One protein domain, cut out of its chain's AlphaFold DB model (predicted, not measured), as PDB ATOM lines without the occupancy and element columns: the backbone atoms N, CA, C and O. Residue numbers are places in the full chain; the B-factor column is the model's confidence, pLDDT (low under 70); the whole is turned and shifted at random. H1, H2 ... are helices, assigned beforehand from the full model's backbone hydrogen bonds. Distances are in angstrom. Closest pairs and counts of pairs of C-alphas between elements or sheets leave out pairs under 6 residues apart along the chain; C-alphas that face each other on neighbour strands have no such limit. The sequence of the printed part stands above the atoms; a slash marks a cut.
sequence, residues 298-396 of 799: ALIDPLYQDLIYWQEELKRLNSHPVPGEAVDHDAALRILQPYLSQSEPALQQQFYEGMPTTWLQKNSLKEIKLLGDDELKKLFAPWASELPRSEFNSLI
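Overview. This is residues 298 to 396 of the 799 residues of the protein "Ankyrin repeats (3 copies)" of Legionella nautarum (UniProt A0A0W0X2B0). Two long helices, H1 and a kinked H5, pair in opposite directions along one side, and H4 crosses H5 obliquely; the shorter H2 and H3 lie more loosely on the far side of H4 from H1. A long link, residues 317 to 328, runs from H1 to H2. The printed part has 99 residues, with five named helices in the order H1 to H5 and no named strand: all helix. It is compact, with a radius of gyration of the C-alphas of 13.6 A and spans of 32 by 31 by 25 A.

Arrangement. H5, residues 374 to 396, has a kink of 51 degrees near residue 381. It touches H1, residues 298 to 316, opposite ways at a steep tilt of 35.3 degrees, only just past shallow; the closest C-alphas, of Trp 310 and Ser 385, are 5.3 A apart. H5 also touches H4, residues 357 to 371, opposite ways at a steep tilt of 50 degrees, with C-alphas of Leu 365 and Ala 384 closest at 6.5 A. H1 and H4 are near each other. H2, residues 329 to 340, is close to but not clearly touching H4; their closest C-alphas, of Leu 336 and Ser 364, are 7.9 A apart. H3, residues 345 to 352, is close to but not clearly touching H2, with C-alphas of Leu 340 and Gln 348 closest at 6.4 A. H1 and H3 are apart. Every O i to N i+4 pair is within hydrogen-bond range in H3 and H4, against 13 of 15 in H1, 6 of 8 in H2 and 16 of 19 in H5.

Along the chain. H5 spans 30.6 A and ends at C-alpha 396 (79.954, -102.073, -49.622). H1 spans 27.6 A from C-alpha 298 (81.241, -89.123, -47.290). H4 spans 20.8 A, H2 15.4 A and H3 10.8 A.

Size, cuts and confidence. The C-alphas of Gln 342 and Ile 396, the two farthest apart, are 36.4 A apart. The printed part has no cut. The link from H1 to H2 is long; the others are tight. Mean pLDDT of the printed part is 82.0, with nine residues under 70, among them residues 354 to 356.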
ATOM      1  N   ALA A 298      82.352 -89.830 -47.930       93.94
ATOM      2  CA  ALA A 298      81.241 -89.123 -47.290       93.94
ATOM      3  C   ALA A 298      79.973 -89.983 -47.118       93.94
ATOM      4  O   ALA A 298      79.154 -89.708 -46.240       93.94
ATOM      5  N   LEU A 299      79.791 -91.018 -47.944       92.88
ATOM      6  CA  LEU A 299      78.696 -91.978 -47.803       92.88
ATOM      7  C   LEU A 299      79.006 -93.093 -46.793       92.88
ATOM      8  O   LEU A 299      78.096 -93.533 -46.092       92.88
ATOM      9  N   ILE A 300      80.258 -93.546 -46.735       93.56
ATOM     10  CA  ILE A 300      80.717 -94.674 -45.915       93.56
ATOM     11  C   ILE A 300      81.010 -94.267 -44.473       93.56
ATOM     12  O   ILE A 300      80.553 -94.935 -43.546       93.56
ATOM     13  N   ASP A 301      81.752 -93.181 -44.276       93.19
ATOM     14  CA  ASP A 301      82.342 -92.842 -42.981       93.19
ATOM     15  C   ASP A 301      81.284 -92.636 -41.899       93.19
ATOM     16  O   ASP A 301      81.439 -93.215 -40.826       93.19
ATOM     17  N   PRO A 302      80.168 -91.916 -42.143       93.06
ATOM     18  CA  PRO A 302      79.131 -91.773 -41.125       93.06
ATOM     19  C   PRO A 302      78.541 -93.121 -40.690       93.06
ATOM     20  O   PRO A 302      78.320 -93.336 -39.502       93.06
ATOM     21  N   LEU A 303      78.334 -94.048 -41.633       91.38
ATOM     22  CA  LEU A 303      77.787 -95.377 -41.341       91.38
ATOM     23  C   LEU A 303      78.781 -96.230 -40.553       91.38
ATOM     24  O   LEU A 303      78.391 -96.922 -39.615       91.38
ATOM     25  N   TYR A 304      80.059 -96.167 -40.920       92.56
ATOM     26  CA  TYR A 304      81.116 -96.894 -40.227       92.56
ATOM     27  C   TYR A 304      81.346 -96.358 -38.807       92.56
ATOM     28  O   TYR A 304      81.453 -97.138 -37.862       92.56
ATOM     29  N   GLN A 305      81.334 -95.035 -38.622       92.12
ATOM     30  CA  GLN A 305      81.430 -94.416 -37.298       92.12
ATOM     31  C   GLN A 305      80.223 -94.759 -36.415       92.12
ATOM     32  O   GLN A 305      80.392 -95.056 -35.233       92.12
ATOM     33  N   ASP A 306      79.009 -94.774 -36.975       89.44
ATOM     34  CA  ASP A 306      77.827 -95.228 -36.238       89.44
ATOM     35  C   ASP A 306      77.922 -96.718 -35.875       89.44
ATOM     36  O   ASP A 306      77.563 -97.097 -34.760       89.44
ATOM     37  N   LEU A 307      78.463 -97.562 -36.762       90.06
ATOM     38  CA  LEU A 307      78.706 -98.976 -36.476       90.06
ATOM     39  C   LEU A 307      79.680 -99.162 -35.302       90.06
ATOM     40  O   LEU A 307      79.371 -99.922 -34.384       90.06
ATOM     41  N   ILE A 308      80.821 -98.463 -35.311       89.94
ATOM     42  CA  ILE A 308      81.801 -98.499 -34.212       89.94
ATOM     43  C   ILE A 308      81.141 -98.047 -32.909       89.94
ATOM     44  O   ILE A 308      81.201 -98.767 -31.912       89.94
ATOM     45  N   TYR A 309      80.453 -96.902 -32.934       92.19
ATOM     46  CA  TYR A 309      79.771 -96.352 -31.765       92.19
ATOM     47  C   TYR A 309      78.810 -97.370 -31.138       92.19
ATOM     48  O   TYR A 309      78.877 -97.636 -29.939       92.19
ATOM     49  N   TRP A 310      77.937 -97.992 -31.938       88.00
ATOM     50  CA  TRP A 310      76.966 -98.953 -31.410       88.00
ATOM     51  C   TRP A 310      77.603-100.271 -30.964       88.00
ATOM     52  O   TRP A 310      77.113-100.890 -30.021       88.00
ATOM     53  N   GLN A 311      78.714-100.694 -31.572       88.44
ATOM     54  CA  GLN A 311      79.483-101.847 -31.092       88.44
ATOM     55  C   GLN A 311      80.143-101.580 -29.735       88.44
ATOM     56  O   GLN A 311      80.146-102.458 -28.868       88.44
ATOM     57  N   GLU A 312      80.707-100.390 -29.535       90.88
ATOM     58  CA  GLU A 312      81.261 -99.972 -28.244       90.88
ATOM     59  C   GLU A 312      80.167 -99.852 -27.184       90.88
ATOM     60  O   GLU A 312      80.344-100.323 -26.059       90.88
ATOM     61  N   GLU A 313      79.005 -99.318 -27.555       89.38
ATOM     62  CA  GLU A 313      77.878 -99.168 -26.640       89.38
ATOM     63  C   GLU A 313      77.283-100.522 -26.224       89.38
ATOM     64  O   GLU A 313      77.015-100.742 -25.043       89.38
ATOM     65  N   LEU A 314      77.176-101.482 -27.151       86.75
ATOM     66  CA  LEU A 314      76.806-102.869 -26.840       86.75
ATOM     67  C   LEU A 314      77.774-103.510 -25.837       86.75
ATOM     68  O   LEU A 314      77.341-104.174 -24.890       86.75
ATOM     69  N   LYS A 315      79.085-103.297 -26.027       90.25
ATOM     70  CA  LYS A 315      80.118-103.771 -25.093       90.25
ATOM     71  C   LYS A 315      79.966-103.102 -23.726       90.25
ATOM     72  O   LYS A 315      80.033-103.793 -22.713       90.25
ATOM     73  N   ARG A 316      79.725-101.786 -23.683       92.44
ATOM     74  CA  ARG A 316      79.547-101.018 -22.439       92.44
ATOM     75  C   ARG A 316      78.330-101.485 -21.642       92.44
ATOM     76  O   ARG A 316      78.406-101.602 -20.421       92.44
ATOM     77  N   LEU A 317      77.220-101.765 -22.320       89.69
ATOM     78  CA  LEU A 317      75.949-102.137 -21.696       89.69
ATOM     79  C   LEU A 317      75.881-103.618 -21.278       89.69
ATOM     80  O   LEU A 317      74.874-104.040 -20.704       89.69
ATOM     81  N   ASN A 318      76.933-104.410 -21.539       89.38
ATOM     82  CA  ASN A 318      76.963-105.868 -21.351       89.38
ATOM     83  C   ASN A 318      75.766-106.579 -22.009       89.38
ATOM     84  O   ASN A 318      75.290-107.612 -21.535       89.38
ATOM     85  N   SER A 319      75.245-106.006 -23.092       76.62
ATOM     86  CA  SER A 319      74.155-106.585 -23.864       76.62
ATOM     87  C   SER A 319      74.757-107.399 -25.000       76.62
ATOM     88  O   SER A 319      75.299-106.842 -25.956       76.62
ATOM     89  N   HIS A 320      74.665-108.723 -24.907       74.88
ATOM     90  CA  HIS A 320      74.929-109.575 -26.056       74.88
ATOM     91  C   HIS A 320      73.659-109.630 -26.909       74.88
ATOM     92  O   HIS A 320      72.615-110.020 -26.380       74.88
ATOM     93  N   PRO A 321      73.709-109.239 -28.194       68.94
ATOM     94  CA  PRO A 321      72.581-109.475 -29.080       68.94
ATOM     95  C   PRO A 321      72.343-110.986 -29.130       68.94
ATOM     96  O   PRO A 321      73.262-111.737 -29.457       68.94
ATOM     97  N   VAL A 322      71.141-111.435 -28.762       74.31
ATOM     98  CA  VAL A 322      70.732-112.832 -28.942       74.31
ATOM     99  C   VAL A 322      70.487-113.013 -30.441       74.31
ATOM    100  O   VAL A 322      69.553-112.408 -30.972       74.31
ATOM    101  N   PRO A 323      71.324-113.774 -31.168       69.81
ATOM    102  CA  PRO A 323      71.167-113.902 -32.609       69.81
ATOM    103  C   PRO A 323      69.832-114.588 -32.924       69.81
ATOM    104  O   PRO A 323      69.598-115.712 -32.480       69.81
ATOM    105  N   GLY A 324      68.969-113.928 -33.699       70.38
ATOM    106  CA  GLY A 324      67.724-114.513 -34.209       70.38
ATOM    107  C   GLY A 324      66.451-114.238 -33.399       70.38
ATOM    108  O   GLY A 324      65.381-114.649 -33.845       70.38
ATOM    109  N   GLU A 325      66.510-113.524 -32.269       75.19
ATOM    110  CA  GLU A 325      65.288-112.964 -31.674       75.19
ATOM    111  C   GLU A 325      64.842-111.752 -32.497       75.19
ATOM    112  O   GLU A 325      65.476-110.696 -32.480       75.19
ATOM    113  N   ALA A 326      63.753-111.914 -33.254       64.19
ATOM    114  CA  ALA A 326      63.125-110.805 -33.956       64.19
ATOM    115  C   ALA A 326      62.686-109.758 -32.925       64.19
ATOM    116  O   ALA A 326      61.835-110.023 -32.075       64.19
ATOM    117  N   VAL A 327      63.289-108.573 -32.991       63.84
ATOM    118  CA  VAL A 327      62.948-107.450 -32.116       63.84
ATOM    119  C   VAL A 327      61.469-107.106 -32.319       63.84
ATOM    120  O   VAL A 327      61.029-106.913 -33.453       63.84
ATOM    121  N   ASP A 328      60.692-107.008 -31.238       78.38
ATOM    122  CA  ASP A 328      59.314-106.504 -31.297       78.38
ATOM    123  C   ASP A 328      59.352-104.988 -31.551       78.38
ATOM    124  O   ASP A 328      59.498-104.168 -30.640       78.38
ATOM    125  N   HIS A 329      59.274-104.623 -32.831       70.50
ATOM    126  CA  HIS A 329      59.357-103.242 -33.297       70.50
ATOM    127  C   HIS A 329      58.224-102.385 -32.716       70.50
ATOM    128  O   HIS A 329      58.447-101.232 -32.349       70.50
ATOM    129  N   ASP A 330      57.030-102.955 -32.560       74.94
ATOM    130  CA  ASP A 330      55.869-102.249 -32.024       74.94
ATOM    131  C   ASP A 330      56.008-101.993 -30.521       74.94
ATOM    132  O   ASP A 330      55.541-100.972 -30.011       74.94
ATOM    133  N   ALA A 331      56.637-102.904 -29.774       78.81
ATOM    134  CA  ALA A 331      56.965-102.669 -28.368       78.81
ATOM    135  C   ALA A 331      57.988-101.536 -28.211       78.81
ATOM    136  O   ALA A 331      57.800-100.640 -27.385       78.81
ATOM    137  N   ALA A 332      59.028-101.534 -29.044       74.12
ATOM    138  CA  ALA A 332      60.059-100.506 -29.030       74.12
ATOM    139  C   ALA A 332      59.479 -99.115 -29.375       74.12
ATOM    140  O   ALA A 332      59.723 -98.136 -28.666       74.12
ATOM    141  N   LEU A 333      58.619 -99.028 -30.397       76.12
ATOM    142  CA  LEU A 333      57.941 -97.780 -30.767       76.12
ATOM    143  C   LEU A 333      56.989 -97.268 -29.685       76.12
ATOM    144  O   LEU A 333      56.947 -96.064 -29.432       76.12
ATOM    145  N   ARG A 334      56.277 -98.164 -28.992       82.44
ATOM    146  CA  ARG A 334      55.436 -97.791 -27.842       82.44
ATOM    147  C   ARG A 334      56.248 -97.162 -26.708       82.44
ATOM    148  O   ARG A 334      55.750 -96.258 -26.044       82.44
ATOM    149  N   ILE A 335      57.492 -97.598 -26.511       81.31
ATOM    150  CA  ILE A 335      58.399 -97.040 -25.497       81.31
ATOM    151  C   ILE A 335      58.943 -95.667 -25.924       81.31
ATOM    152  O   ILE A 335      59.096 -94.789 -25.078       81.31
ATOM    153  N   LEU A 336      59.178 -95.443 -27.222       79.81
ATOM    154  CA  LEU A 336      59.644 -94.152 -27.750       79.81
ATOM    155  C   LEU A 336      58.543 -93.095 -27.872       79.81
ATOM    156  O   LEU A 336      58.837 -91.900 -27.834       79.81
ATOM    157  N   GLN A 337      57.281 -93.506 -28.004       83.50
ATOM    158  CA  GLN A 337      56.151 -92.606 -28.246       83.50
ATOM    159  C   GLN A 337      56.073 -91.402 -27.276       83.50
ATOM    160  O   GLN A 337      55.852 -90.284 -27.755       83.50
ATOM    161  N   PRO A 338      56.279 -91.545 -25.948       85.25
ATOM    162  CA  PRO A 338      56.243 -90.407 -25.026       85.25
ATOM    163  C   PRO A 338      57.379 -89.403 -25.251       85.25
ATOM    164  O   PRO A 338      57.179 -88.207 -25.047       85.25
ATOM    165  N   TYR A 339      58.548 -89.876 -25.687       80.69
ATOM    166  CA  TYR A 339      59.720 -89.043 -25.967       80.69
ATOM    167  C   TYR A 339      59.559 -88.292 -27.291       80.69
ATOM    168  O   TYR A 339      59.796 -87.089 -27.355       80.69
ATOM    169  N   LEU A 340      59.046 -88.964 -28.326       77.38
ATOM    170  CA  LEU A 340      58.732 -88.340 -29.618       77.38
ATOM    171  C   LEU A 340      57.606 -87.301 -29.495       77.38
ATOM    172  O   LEU A 340      57.615 -86.273 -30.161       77.38
ATOM    173  N   SER A 341      56.674 -87.493 -28.560       80.19
ATOM    174  CA  SER A 341      55.644 -86.488 -28.244       80.19
ATOM    175  C   SER A 341      56.213 -85.202 -27.614       80.19
ATOM    176  O   SER A 341      55.489 -84.219 -27.467       80.19
ATOM    177  N   GLN A 342      57.498 -85.193 -27.246       81.00
ATOM    178  CA  GLN A 342      58.226 -84.026 -26.733       81.00
ATOM    179  C   GLN A 342      59.267 -83.486 -27.731       81.00
ATOM    180  O   GLN A 342      59.832 -82.421 -27.484       81.00
ATOM    181  N   SER A 343      59.520 -84.185 -28.847       79.56
ATOM    182  CA  SER A 343      60.455 -83.747 -29.893       79.56
ATOM    183  C   SER A 343      59.865 -82.639 -30.774       79.56
ATOM    184  O   SER A 343      58.702 -82.261 -30.625       79.56
ATOM    185  N   GLU A 344      60.652 -82.124 -31.724       79.88
ATOM    186  CA  GLU A 344      60.209 -81.067 -32.639       79.88
ATOM    187  C   GLU A 344      58.891 -81.423 -33.366       79.88
ATOM    188  O   GLU A 344      58.731 -82.564 -33.818       79.88
ATOM    189  N   PRO A 345      57.959 -80.462 -33.554       77.94
ATOM    190  CA  PRO A 345      56.668 -80.704 -34.210       77.94
ATOM    191  C   PRO A 345      56.777 -81.339 -35.605       77.94
ATOM    192  O   PRO A 345      55.900 -82.100 -36.006       77.94
ATOM    193  N   ALA A 346      57.867 -81.066 -36.331       73.06
ATOM    194  CA  ALA A 346      58.135 -81.663 -37.636       73.06
ATOM    195  C   ALA A 346      58.322 -83.191 -37.554       73.06
ATOM    196  O   ALA A 346      57.757 -83.920 -38.367       73.06
ATOM    197  N   LEU A 347      59.045 -83.682 -36.539       68.00
ATOM    198  CA  LEU A 347      59.234 -85.117 -36.301       68.00
ATOM    199  C   LEU A 347      57.931 -85.789 -35.863       68.00
ATOM    200  O   LEU A 347      57.647 -86.909 -36.282       68.00
ATOM    201  N   GLN A 348      57.114 -85.095 -35.067       75.81
ATOM    202  CA  GLN A 348      55.799 -85.591 -34.654       75.81
ATOM    203  C   GLN A 348      54.879 -85.770 -35.856       75.81
ATOM    204  O   GLN A 348      54.300 -86.839 -36.035       75.81
ATOM    205  N   GLN A 349      54.778 -84.752 -36.713       75.62
ATOM    206  CA  GLN A 349      53.969 -84.825 -37.924       75.62
ATOM    207  C   GLN A 349      54.431 -85.973 -38.837       75.62
ATOM    208  O   GLN A 349      53.613 -86.782 -39.269       75.62
ATOM    209  N   GLN A 350      55.745 -86.114 -39.040       67.75
ATOM    210  CA  GLN A 350      56.324 -87.196 -39.846       67.75
ATOM    211  C   GLN A 350      56.086 -88.592 -39.248       67.75
ATOM    212  O   GLN A 350      55.897 -89.553 -39.992       67.75
ATOM    213  N   PHE A 351      56.046 -88.717 -37.918       71.31
ATOM    214  CA  PHE A 351      55.716 -89.970 -37.233       71.31
ATOM    215  C   PHE A 351      54.266 -90.409 -37.497       71.31
ATOM    216  O   PHE A 351      54.005 -91.597 -37.684       71.31
ATOM    217  N   TYR A 352      53.320 -89.464 -37.553       70.56
ATOM    218  CA  TYR A 352      51.897 -89.762 -37.757       70.56
ATOM    219  C   TYR A 352      51.499 -89.985 -39.225       70.56
ATOM    220  O   TYR A 352      50.470 -90.609 -39.481       70.56
ATOM    221  N   GLU A 353      52.302 -89.531 -40.190       72.62
ATOM    222  CA  GLU A 353      51.992 -89.609 -41.628       72.62
ATOM    223  C   GLU A 353      52.365 -90.951 -42.301       72.62
ATOM    224  O   GLU A 353      52.248 -91.085 -43.517       72.62
ATOM    225  N   GLY A 354      52.758 -91.981 -41.540       65.50
ATOM    226  CA  GLY A 354      52.983 -93.330 -42.087       65.50
ATOM    227  C   GLY A 354      54.278 -93.473 -42.896       65.50
ATOM    228  O   GLY A 354      54.298 -94.155 -43.923       65.50
ATOM    229  N   MET A 355      55.358 -92.827 -42.443       62.25
ATOM    230  CA  MET A 355      56.685 -92.920 -43.061       62.25
ATOM    231  C   MET A 355      57.215 -94.366 -43.122       62.25
ATOM    232  O   MET A 355      56.881 -95.189 -42.263       62.25
ATOM    233  N   PRO A 356      58.098 -94.688 -44.091       68.12
ATOM    234  CA  PRO A 356      58.755 -95.989 -44.153       68.12
ATOM    235  C   PRO A 356      59.460 -96.305 -42.837       68.12
ATOM    236  O   PRO A 356      60.171 -95.457 -42.290       68.12
ATOM    237  N   THR A 357      59.293 -97.540 -42.356       71.44
ATOM    238  CA  THR A 357      59.844 -98.003 -41.077       71.44
ATOM    239  C   THR A 357      61.306 -97.596 -40.935       71.44
ATOM    240  O   THR A 357      61.638 -96.959 -39.944       71.44
ATOM    241  N   THR A 358      62.137 -97.835 -41.959       71.44
ATOM    242  CA  THR A 358      63.583 -97.522 -42.034       71.44
ATOM    243  C   THR A 358      63.958 -96.071 -41.718       71.44
ATOM    244  O   THR A 358      64.981 -95.835 -41.073       71.44
ATOM    245  N   TRP A 359      63.156 -95.090 -42.139       72.56
ATOM    246  CA  TRP A 359      63.404 -93.675 -41.843       72.56
ATOM    247  C   TRP A 359      63.178 -93.390 -40.357       72.56
ATOM    248  O   TRP A 359      64.026 -92.801 -39.682       72.56
ATOM    249  N   LEU A 360      62.064 -93.907 -39.834       71.38
ATOM    250  CA  LEU A 360      61.697 -93.811 -38.426       71.38
ATOM    251  C   LEU A 360      62.778 -94.449 -37.547       71.38
ATOM    252  O   LEU A 360      63.131 -93.910 -36.498       71.38
ATOM    253  N   GLN A 361      63.350 -95.560 -38.024       78.50
ATOM    254  CA  GLN A 361      64.430 -96.272 -37.352       78.50
ATOM    255  C   GLN A 361      65.660 -95.386 -37.163       78.50
ATOM    256  O   GLN A 361      66.134 -95.182 -36.047       78.50
ATOM    257  N   LYS A 362      66.137 -94.790 -38.259       81.12
ATOM    258  CA  LYS A 362      67.333 -93.943 -38.259       81.12
ATOM    259  C   LYS A 362      67.191 -92.721 -37.365       81.12
ATOM    260  O   LYS A 362      68.115 -92.404 -36.622       81.12
ATOM    261  N   ASN A 363      66.057 -92.030 -37.440       80.19
ATOM    262  CA  ASN A 363      65.861 -90.829 -36.633       80.19
ATOM    263  C   ASN A 363      65.662 -91.167 -35.159       80.19
ATOM    264  O   ASN A 363      66.238 -90.490 -34.313       80.19
ATOM    265  N   SER A 364      64.981 -92.272 -34.848       81.44
ATOM    266  CA  SER A 364      64.896 -92.769 -33.470       81.44
ATOM    267  C   SER A 364      66.283 -93.060 -32.893       81.44
ATOM    268  O   SER A 364      66.569 -92.669 -31.768       81.44
ATOM    269  N   LEU A 365      67.183 -93.679 -33.666       85.12
ATOM    270  CA  LEU A 365      68.561 -93.928 -33.226       85.12
ATOM    271  C   LEU A 365      69.353 -92.644 -32.967       85.12
ATOM    272  O   LEU A 365      70.114 -92.590 -31.999       85.12
ATOM    273  N   LYS A 366      69.170 -91.610 -33.796       85.94
ATOM    274  CA  LYS A 366      69.783 -90.292 -33.570       85.94
ATOM    275  C   LYS A 366      69.280 -89.662 -32.271       85.94
ATOM    276  O   LYS A 366      70.095 -89.212 -31.474       85.94
ATOM    277  N   GLU A 367      67.972 -89.697 -32.027       83.56
ATOM    278  CA  GLU A 367      67.375 -89.178 -30.790       83.56
ATOM    279  C   GLU A 367      67.839 -89.964 -29.557       83.56
ATOM    280  O   GLU A 367      68.274 -89.372 -28.575       83.56
ATOM    281  N   ILE A 368      67.865 -91.300 -29.613       85.56
ATOM    282  CA  ILE A 368      68.370 -92.139 -28.511       85.56
ATOM    283  C   ILE A 368      69.845 -91.823 -28.215       85.56
ATOM    284  O   ILE A 368      70.250 -91.762 -27.050       85.56
ATOM    285  N   LYS A 369      70.657 -91.584 -29.256       88.12
ATOM    286  CA  LYS A 369      72.060 -91.167 -29.115       88.12
ATOM    287  C   LYS A 369      72.177 -89.822 -28.385       88.12
ATOM    288  O   LYS A 369      73.081 -89.675 -27.566       88.12
ATOM    289  N   LEU A 370      71.258 -88.886 -28.637       88.12
ATOM    290  CA  LEU A 370      71.209 -87.567 -27.993       88.12
ATOM    291  C   LEU A 370      70.663 -87.607 -26.557       88.12
ATOM    292  O   LEU A 370      71.172 -86.889 -25.700       88.12
ATOM    293  N   LEU A 371      69.663 -88.450 -26.280       85.88
ATOM    294  CA  LEU A 371      69.010 -88.554 -24.968       85.88
ATOM    295  C   LEU A 371      69.934 -89.107 -23.876       85.88
ATOM    296  O   LEU A 371      69.769 -88.774 -22.706       85.88
ATOM    297  N   GLY A 372      70.903 -89.955 -24.238       87.88
ATOM    298  CA  GLY A 372      71.872 -90.499 -23.283       87.88
ATOM    299  C   GLY A 372      71.294 -91.490 -22.260       87.88
ATOM    300  O   GLY A 372      71.990 -91.824 -21.308       87.88
ATOM    301  N   ASP A 373      70.058 -91.961 -22.445       89.75
ATOM    302  CA  ASP A 373      69.384 -92.913 -21.552       89.75
ATOM    303  C   ASP A 373      69.902 -94.344 -21.779       89.75
ATOM    304  O   ASP A 373      69.703 -94.932 -22.844       89.75
ATOM    305  N   ASP A 374      70.577 -94.907 -20.775       89.88
ATOM    306  CA  ASP A 374      71.193 -96.236 -20.843       89.88
ATOM    307  C   ASP A 374      70.175 -97.381 -20.958       89.88
ATOM    308  O   ASP A 374      70.480 -98.384 -21.603       89.88
ATOM    309  N   GLU A 375      68.969 -97.246 -20.400       85.81
ATOM    310  CA  GLU A 375      67.925 -98.275 -20.507       85.81
ATOM    311  C   GLU A 375      67.332 -98.291 -21.916       85.81
ATOM    312  O   GLU A 375      67.185 -99.358 -22.519       85.81
ATOM    313  N   LEU A 376      67.077 -97.110 -22.494       83.75
ATOM    314  CA  LEU A 376      66.680 -97.011 -23.900       83.75
ATOM    315  C   LEU A 376      67.794 -97.523 -24.811       83.75
ATOM    316  O   LEU A 376      67.549 -98.356 -25.678       83.75
ATOM    317  N   LYS A 377      69.041 -97.103 -24.598       88.06
ATOM    318  CA  LYS A 377      70.162 -97.611 -25.393       88.06
ATOM    319  C   LYS A 377      70.279 -99.124 -25.288       88.06
ATOM    320  O   LYS A 377      70.433 -99.761 -26.316       88.06
ATOM    321  N   LYS A 378      70.135 -99.720 -24.104       85.88
ATOM    322  CA  LYS A 378      70.183-101.179 -23.920       85.88
ATOM    323  C   LYS A 378      69.057-101.896 -24.654       85.88
ATOM    324  O   LYS A 378      69.298-102.942 -25.252       85.88
ATOM    325  N   LEU A 379      67.854-101.324 -24.636       82.94
ATOM    326  CA  LEU A 379      66.703-101.851 -25.362       82.94
ATOM    327  C   LEU A 379      66.917-101.807 -26.883       82.94
ATOM    328  O   LEU A 379      66.554-102.747 -27.586       82.94
ATOM    329  N   PHE A 380      67.517-100.729 -27.387       81.75
ATOM    330  CA  PHE A 380      67.668-100.481 -28.820       81.75
ATOM    331  C   PHE A 380      69.010-100.923 -29.407       81.75
ATOM    332  O   PHE A 380      69.115-101.033 -30.625       81.75
ATOM    333  N   ALA A 381      70.027-101.202 -28.593       81.00
ATOM    334  CA  ALA A 381      71.387-101.465 -29.059       81.00
ATOM    335  C   ALA A 381      71.501-102.619 -30.076       81.00
ATOM    336  O   ALA A 381      72.254-102.456 -31.039       81.00
ATOM    337  N   PRO A 382      70.759-103.744 -29.959       79.50
ATOM    338  CA  PRO A 382      70.783-104.787 -30.987       79.50
ATOM    339  C   PRO A 382      70.396-104.243 -32.368       79.50
ATOM    340  O   PRO A 382      71.166-104.366 -33.321       79.50
ATOM    341  N   TRP A 383      69.275-103.527 -32.451       78.25
ATOM    342  CA  TRP A 383      68.797-102.890 -33.680       78.25
ATOM    343  C   TRP A 383      69.711-101.764 -34.158       78.25
ATOM    344  O   TRP A 383      70.001-101.640 -35.348       78.25
ATOM    345  N   ALA A 384      70.205-100.968 -33.215       81.69
ATOM    346  CA  ALA A 384      71.110 -99.868 -33.472       81.69
ATOM    347  C   ALA A 384      72.440-100.328 -34.072       81.69
ATOM    348  O   ALA A 384      73.053 -99.590 -34.832       81.69
ATOM    349  N   SER A 385      72.867-101.556 -33.771       82.81
ATOM    350  CA  SER A 385      74.030-102.177 -34.401       82.81
ATOM    351  C   SER A 385      73.707-102.826 -35.751       82.81
ATOM    352  O   SER A 385      74.531-102.780 -36.660       82.81
ATOM    353  N   GLU A 386      72.514-103.407 -35.914       84.75
ATOM    354  CA  GLU A 386      72.124-104.139 -37.123       84.75
ATOM    355  C   GLU A 386      71.765-103.206 -38.285       84.75
ATOM    356  O   GLU A 386      72.152-103.464 -39.427       84.75
ATOM    357  N   LEU A 387      71.077-102.093 -38.016       83.81
ATOM    358  CA  LEU A 387      70.632-101.182 -39.067       83.81
ATOM    359  C   LEU A 387      71.810-100.509 -39.801       83.81
ATOM    360  O   LEU A 387      71.891-100.680 -41.022       83.81
ATOM    361  N   PRO A 388      72.765 -99.827 -39.128       86.75
ATOM    362  CA  PRO A 388      73.946 -99.282 -39.795       86.75
ATOM    363  C   PRO A 388      74.782-100.378 -40.447       86.75
ATOM    364  O   PRO A 388      75.301-100.160 -41.534       86.75
ATOM    365  N   ARG A 389      74.868-101.570 -39.837       88.00
ATOM    366  CA  ARG A 389      75.603-102.708 -40.403       88.00
ATOM    367  C   ARG A 389      74.998-103.195 -41.712       88.00
ATOM    368  O   ARG A 389      75.734-103.408 -42.666       88.00
ATOM    369  N   SER A 390      73.681-103.374 -41.778       89.31
ATOM    370  CA  SER A 390      72.999-103.823 -42.996       89.31
ATOM    371  C   SER A 390      73.118-102.793 -44.120       89.31
ATOM    372  O   SER A 390      73.388-103.158 -45.263       89.31
ATOM    373  N   GLU A 391      72.994-101.501 -43.800       89.62
ATOM    374  CA  GLU A 391      73.166-100.420 -44.768       89.62
ATOM    375  C   GLU A 391      74.615-100.300 -45.241       89.62
ATOM    376  O   GLU A 391      74.852-100.201 -46.442       89.62
ATOM    377  N   PHE A 392      75.573-100.361 -44.315       92.75
ATOM    378  CA  PHE A 392      76.998-100.390 -44.615       92.75
ATOM    379  C   PHE A 392      77.341-101.579 -45.518       92.75
ATOM    380  O   PHE A 392      77.907-101.377 -46.586       92.75
ATOM    381  N   ASN A 393      76.918-102.794 -45.155       91.94
ATOM    382  CA  ASN A 393      77.152-104.000 -45.949       91.94
ATOM    383  C   ASN A 393      76.522-103.881 -47.338       91.94
ATOM    384  O   ASN A 393      77.193-104.138 -48.325       91.94
ATOM    385  N   SER A 394      75.268-103.436 -47.443       91.50
ATOM    386  CA  SER A 394      74.600-103.248 -48.739       91.50
ATOM    387  C   SER A 394      75.339-102.241 -49.632       91.50
ATOM    388  O   SER A 394      75.488-102.434 -50.845       91.50
ATOM    389  N   LEU A 395      75.837-101.161 -49.031       92.31
ATOM    390  CA  LEU A 395      76.606-100.141 -49.724       92.31
ATOM    391  C   LEU A 395      77.955-100.710 -50.197       92.31
ATOM    392  O   LEU A 395      78.305-100.550 -51.365       92.31
ATOM    393  N   ILE A 396      78.676-101.416 -49.328       94.25
ATOM    394  CA  ILE A 396      79.954-102.073 -49.622       94.25
ATOM    395  C   ILE A 396      79.791-103.145 -50.714       94.25
ATOM    396  O   ILE A 396      80.494-103.102 -51.726       94.25
TER     397      ILE A 396